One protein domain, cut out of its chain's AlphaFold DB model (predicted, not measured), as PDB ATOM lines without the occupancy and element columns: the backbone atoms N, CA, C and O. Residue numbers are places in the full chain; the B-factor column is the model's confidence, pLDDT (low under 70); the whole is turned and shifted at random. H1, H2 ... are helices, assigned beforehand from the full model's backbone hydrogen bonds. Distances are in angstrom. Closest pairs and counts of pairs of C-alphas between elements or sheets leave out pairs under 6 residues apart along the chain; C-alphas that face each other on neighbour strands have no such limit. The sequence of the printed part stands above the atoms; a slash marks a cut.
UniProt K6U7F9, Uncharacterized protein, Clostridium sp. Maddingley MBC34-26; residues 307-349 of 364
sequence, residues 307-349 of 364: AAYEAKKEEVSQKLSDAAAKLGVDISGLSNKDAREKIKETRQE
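Overview. This is residues 307 to 349 of the 364 residues of an uncharacterized protein of Clostridium sp. Maddingley MBC34-26 (UniProt K6U7F9). Two helices run side by side the same way, the long H1 and the shorter H2, which is shifted toward the last residues of H1. The link of residues 328 to 335 leaves the end of H1, arches out to one side of the two helices and folds back to the start of H2, and residues 307 to 312 of H1 stick out at one end. The printed part has 43 residues, with H1 then H2 along the chain and no named strand; the class is all helix. It is only just compact, close to loose, with a radius of gyration of the C-alphas of 10.6 A, and its spans of 37 by 17 by 16 A make a rod.

Along the chain. H1 holds residues 307 to 327 and measures 30.4 A, from C-alpha 307 at (-26.700, -17.967, -17.762) to C-alpha 327 at (-11.504, -43.969, -22.187). H2 holds residues 336 to 349 and measures 20.2 A, ending with C-alpha 349 at (-1.095, -43.584, -24.888).

Arrangement. H1 and H2 touch, their closest C-alphas being those of Ala 324 and Ile 343, 6.0 A apart. They run the same way at a shallow tilt of 25 degrees. In H1 and H2 every O i to N i+4 pair is within hydrogen-bond range.

Size, cuts and confidence. The C-alphas farthest apart, of Ala 307 and Glu 349, are 36.9 A apart. The printed part has no cut, and the link from H1 to H2 is short. No printed residue is under 70 in pLDDT.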
ATOM      1  N   ALA A 307     -25.986 -16.693 -17.711       90.62
ATOM      2  CA  ALA A 307     -26.700 -17.967 -17.762       90.62
ATOM      3  C   ALA A 307     -26.259 -18.835 -18.953       90.62
ATOM      4  O   ALA A 307     -26.010 -20.030 -18.807       90.62
ATOM      5  N   ALA A 308     -26.100 -18.238 -20.134       91.56
ATOM      6  CA  ALA A 308     -25.633 -18.967 -21.308       91.56
ATOM      7  C   ALA A 308     -24.152 -19.374 -21.219       91.56
ATOM      8  O   ALA A 308     -23.757 -20.399 -21.782       91.56
ATOM      9  N   TYR A 309     -23.325 -18.587 -20.529       87.12
ATOM     10  CA  TYR A 309     -21.927 -18.931 -20.294       87.12
ATOM     11  C   TYR A 309     -21.804 -20.144 -19.363       87.12
ATOM     12  O   TYR A 309     -21.059 -21.075 -19.676       87.12
ATOM     13  N   GLU A 310     -22.569 -20.172 -18.268       87.62
ATOM     14  CA  GLU A 310     -22.627 -21.327 -17.364       87.62
ATOM     15  C   GLU A 310     -23.220 -22.558 -18.066       87.62
ATOM     16  O   GLU A 310     -22.609 -23.623 -18.017       87.62
ATOM     17  N   ALA A 311     -24.285 -22.409 -18.863       90.19
ATOM     18  CA  ALA A 311     -24.833 -23.516 -19.654       90.19
ATOM     19  C   ALA A 311     -23.793 -24.126 -20.618       90.19
ATOM     20  O   ALA A 311     -23.649 -25.346 -20.705       90.19
ATOM     21  N   LYS A 312     -22.999 -23.296 -21.313       87.19
ATOM     22  CA  LYS A 312     -21.906 -23.801 -22.170       87.19
ATOM     23  C   LYS A 312     -20.785 -24.465 -21.376       87.19
ATOM     24  O   LYS A 312     -20.152 -25.403 -21.865       87.19
ATOM     25  N   LYS A 313     -20.485 -23.969 -20.179       86.88
ATOM     26  CA  LYS A 313     -19.465 -24.543 -19.296       86.88
ATOM     27  C   LYS A 313     -19.895 -25.916 -18.773       86.88
ATOM     28  O   LYS A 313     -19.058 -26.822 -18.757       86.88
ATOM     29  N   GLU A 314     -21.169 -26.088 -18.430       87.94
ATOM     30  CA  GLU A 314     -21.770 -27.379 -18.077       87.94
ATOM     31  C   GLU A 314     -21.765 -28.346 -19.267       87.94
ATOM     32  O   GLU A 314     -21.282 -29.468 -19.135       87.94
ATOM     33  N   GLU A 315     -22.174 -27.896 -20.460       90.31
ATOM     34  CA  GLU A 315     -22.142 -28.709 -21.686       90.31
ATOM     35  C   GLU A 315     -20.723 -29.228 -21.985       90.31
ATOM     36  O   GLU A 315     -20.516 -30.393 -22.334       90.31
ATOM     37  N   VAL A 316     -19.714 -28.365 -21.828       89.25
ATOM     38  CA  VAL A 316     -18.307 -28.753 -21.967       89.25
ATOM     39  C   VAL A 316     -17.907 -29.775 -20.909       89.25
ATOM     40  O   VAL A 316     -17.224 -30.738 -21.253       89.25
ATOM     41  N   SER A 317     -18.296 -29.571 -19.652       88.06
ATOM     42  CA  SER A 317     -17.980 -30.502 -18.567       88.06
ATOM     43  C   SER A 317     -18.584 -31.884 -18.837       88.06
ATOM     44  O   SER A 317     -17.874 -32.887 -18.764       88.06
ATOM     45  N   GLN A 318     -19.835 -31.935 -19.302       90.75
ATOM     46  CA  GLN A 318     -20.500 -33.179 -19.685       90.75
ATOM     47  C   GLN A 318     -19.773 -33.889 -20.832       90.75
ATOM     48  O   GLN A 318     -19.464 -35.073 -20.729       90.75
ATOM     49  N   LYS A 319     -19.391 -33.163 -21.893       92.06
ATOM     50  CA  LYS A 319     -18.613 -33.741 -23.006       92.06
ATOM     51  C   LYS A 319     -17.274 -34.321 -22.553       92.06
ATOM     52  O   LYS A 319     -16.800 -35.296 -23.140       92.06
ATOM     53  N   LEU A 320     -16.638 -33.713 -21.550       92.06
ATOM     54  CA  LEU A 320     -15.401 -34.231 -20.966       92.06
ATOM     55  C   LEU A 320     -15.657 -35.480 -20.131       92.06
ATOM     56  O   LEU A 320     -14.912 -36.441 -20.288       92.06
ATOM     57  N   SER A 321     -16.725 -35.499 -19.334       90.62
ATOM     58  CA  SER A 321     -17.171 -36.690 -18.605       90.62
ATOM     59  C   SER A 321     -17.427 -37.866 -19.551       90.62
ATOM     60  O   SER A 321     -16.827 -38.928 -19.397       90.62
ATOM     61  N   ASP A 322     -18.190 -37.651 -20.627       92.50
ATOM     62  CA  ASP A 322     -18.483 -38.687 -21.622       92.50
ATOM     63  C   ASP A 322     -17.208 -39.190 -22.321       92.50
ATOM     64  O   ASP A 322     -17.048 -40.382 -22.600       92.50
ATOM     65  N   ALA A 323     -16.278 -38.280 -22.630       92.31
ATOM     66  CA  ALA A 323     -14.994 -38.620 -23.230       92.31
ATOM     67  C   ALA A 323     -14.094 -39.413 -22.272       92.31
ATOM     68  O   ALA A 323     -13.420 -40.341 -22.719       92.31
ATOM     69  N   ALA A 324     -14.087 -39.056 -20.991       92.44
ATOM     70  CA  ALA A 324     -13.335 -39.736 -19.948       92.44
ATOM     71  C   ALA A 324     -13.891 -41.144 -19.696       92.44
ATOM     72  O   ALA A 324     -13.127 -42.108 -19.726       92.44
ATOM     73  N   ALA A 325     -15.218 -41.285 -19.600       92.62
ATOM     74  CA  ALA A 325     -15.901 -42.568 -19.445       92.62
ATOM     75  C   ALA A 325     -15.581 -43.534 -20.597       92.62
ATOM     76  O   ALA A 325     -15.197 -44.677 -20.360       92.62
ATOM     77  N   LYS A 326     -15.626 -43.057 -21.850       92.31
ATOM     78  CA  LYS A 326     -15.241 -43.856 -23.033       92.31
ATOM     79  C   LYS A 326     -13.796 -44.352 -22.986       92.31
ATOM     80  O   LYS A 326     -13.469 -45.365 -23.600       92.31
ATOM     81  N   LEU A 327     -12.916 -43.625 -22.307       90.94
ATOM     82  CA  LEU A 327     -11.504 -43.969 -22.187       90.94
ATOM     83  C   LEU A 327     -11.173 -44.688 -20.879       90.94
ATOM     84  O   LEU A 327     -10.037 -45.143 -20.753       90.94
ATOM     85  N   GLY A 328     -12.124 -44.821 -19.951       90.19
ATOM     86  CA  GLY A 328     -11.886 -45.345 -18.606       90.19
ATOM     87  C   GLY A 328     -10.997 -44.438 -17.748       90.19
ATOM     88  O   GLY A 328     -10.244 -44.938 -16.921       90.19
ATOM     89  N   VAL A 329     -11.024 -43.122 -17.980       92.19
ATOM     90  CA  VAL A 329     -10.234 -42.138 -17.227       92.19
ATOM     91  C   VAL A 329     -11.102 -41.531 -16.133       92.19
ATOM     92  O   VAL A 329     -12.173 -41.008 -16.421       92.19
ATOM     93  N   ASP A 330     -10.624 -41.545 -14.892       92.50
ATOM     94  CA  ASP A 330     -11.248 -40.781 -13.814       92.50
ATOM     95  C   ASP A 330     -10.810 -39.311 -13.883       92.50
ATOM     96  O   ASP A 330      -9.613 -38.996 -13.850       92.50
ATOM     97  N   ILE A 331     -11.787 -38.416 -13.996       91.88
ATOM     98  CA  ILE A 331     -11.596 -36.961 -14.002       91.88
ATOM     99  C   ILE A 331     -12.297 -36.274 -12.821       91.88
ATOM    100  O   ILE A 331     -12.429 -35.049 -12.820       91.88
ATOM    101  N   SER A 332     -12.768 -37.039 -11.833       90.12
ATOM    102  CA  SER A 332     -13.433 -36.491 -10.655       90.12
ATOM    103  C   SER A 332     -12.523 -35.503  -9.912       90.12
ATOM    104  O   SER A 332     -11.321 -35.711  -9.758       90.12
ATOM    105  N   GLY A 333     -13.090 -34.357  -9.520       86.88
ATOM    106  CA  GLY A 333     -12.361 -33.289  -8.827       86.88
ATOM    107  C   GLY A 333     -11.399 -32.454  -9.687       86.88
ATOM    108  O   GLY A 333     -10.795 -31.524  -9.158       86.88
ATOM    109  N   LEU A 334     -11.257 -32.729 -10.992       88.94
ATOM    110  CA  LEU A 334     -10.400 -31.940 -11.885       88.94
ATOM    111  C   LEU A 334     -11.128 -30.731 -12.484       88.94
ATOM    112  O   LEU A 334     -12.330 -30.768 -12.751       88.94
ATOM    113  N   SER A 335     -10.378 -29.660 -12.774       87.31
ATOM    114  CA  SER A 335     -10.906 -28.547 -13.569       87.31
ATOM    115  C   SER A 335     -11.155 -28.990 -15.018       87.31
ATOM    116  O   SER A 335     -10.497 -29.897 -15.524       87.31
ATOM    117  N   ASN A 336     -12.043 -28.305 -15.750       87.00
ATOM    118  CA  ASN A 336     -12.273 -28.606 -17.173       87.00
ATOM    119  C   ASN A 336     -10.985 -28.526 -18.021       87.00
ATOM    120  O   ASN A 336     -10.905 -29.165 -19.070       87.00
ATOM    121  N   LYS A 337      -9.993 -27.727 -17.606       88.25
ATOM    122  CA  LYS A 337      -8.696 -27.646 -18.287       88.25
ATOM    123  C   LYS A 337      -7.872 -28.908 -18.022       88.25
ATOM    124  O   LYS A 337      -7.441 -29.545 -18.977       88.25
ATOM    125  N   ASP A 338      -7.732 -29.293 -16.761       89.81
ATOM    126  CA  ASP A 338      -6.896 -30.434 -16.367       89.81
ATOM    127  C   ASP A 338      -7.534 -31.758 -16.807       89.81
ATOM    128  O   ASP A 338      -6.855 -32.653 -17.302       89.81
ATOM    129  N   ALA A 339      -8.866 -31.853 -16.747       91.06
ATOM    130  CA  ALA A 339      -9.615 -32.980 -17.291       91.06
ATOM    131  C   ALA A 339      -9.366 -33.149 -18.800       91.06
ATOM    132  O   ALA A 339      -9.172 -34.269 -19.271       91.06
ATOM    133  N   ARG A 340      -9.326 -32.052 -19.573       91.25
ATOM    134  CA  ARG A 340      -8.989 -32.098 -21.009       91.25
ATOM    135  C   ARG A 340      -7.585 -32.620 -21.252       91.25
ATOM    136  O   ARG A 340      -7.393 -33.399 -22.182       91.25
ATOM    137  N   GLU A 341      -6.628 -32.153 -20.465       92.88
ATOM    138  CA  GLU A 341      -5.225 -32.536 -20.583       92.88
ATOM    139  C   GLU A 341      -5.044 -34.023 -20.266       92.88
ATOM    140  O   GLU A 341      -4.584 -34.768 -21.131       92.88
ATOM    141  N   LYS A 342      -5.598 -34.489 -19.142       90.88
ATOM    142  CA  LYS A 342      -5.593 -35.905 -18.747       90.88
ATOM    143  C   LYS A 342      -6.249 -36.813 -19.793       90.88
ATOM    144  O   LYS A 342      -5.687 -37.829 -20.190       90.88
ATOM    145  N   ILE A 343      -7.416 -36.425 -20.321       92.19
ATOM    146  CA  ILE A 343      -8.087 -37.156 -21.414       92.19
ATOM    147  C   ILE A 343      -7.206 -37.209 -22.671       92.19
ATOM    148  O   ILE A 343      -7.185 -38.221 -23.375       92.19
ATOM    149  N   LYS A 344      -6.510 -36.115 -22.999       92.81
ATOM    150  CA  LYS A 344      -5.652 -36.025 -24.184       92.81
ATOM    151  C   LYS A 344      -4.429 -36.933 -24.056       92.81
ATOM    152  O   LYS A 344      -4.137 -37.640 -25.018       92.81
ATOM    153  N   GLU A 345      -3.770 -36.945 -22.903       91.19
ATOM    154  CA  GLU A 345      -2.633 -37.827 -22.611       91.19
ATOM    155  C   GLU A 345      -3.037 -39.299 -22.749       91.19
ATOM    156  O   GLU A 345      -2.467 -40.021 -23.568       91.19
ATOM    157  N   THR A 346      -4.129 -39.721 -22.099       88.31
ATOM    158  CA  THR A 346      -4.590 -41.117 -22.197       88.31
ATOM    159  C   THR A 346      -5.009 -41.508 -23.621       88.31
ATOM    160  O   THR A 346      -4.814 -42.650 -24.049       88.31
ATOM    161  N   ARG A 347      -5.567 -40.577 -24.411       88.12
ATOM    162  CA  ARG A 347      -5.839 -40.829 -25.841       88.12
ATOM    163  C   ARG A 347      -4.562 -41.088 -26.632       88.12
ATOM    164  O   ARG A 347      -4.586 -41.911 -27.545       88.12
ATOM    165  N   GLN A 348      -3.480 -40.377 -26.328       85.44
ATOM    166  CA  GLN A 348      -2.200 -40.548 -27.013       85.44
ATOM    167  C   GLN A 348      -1.544 -41.885 -26.644       85.44
ATOM    168  O   GLN A 348      -1.093 -42.591 -27.543       85.44
ATOM    169  N   GLU A 349      -1.604 -42.289 -25.374       80.31
ATOM    170  CA  GLU A 349      -1.095 -43.584 -24.888       80.31
ATOM    171  C   GLU A 349      -1.837 -44.792 -25.483       80.31
ATOM    172  O   GLU A 349      -1.227 -45.791 -25.873       80.31
TER     173      GLU A 349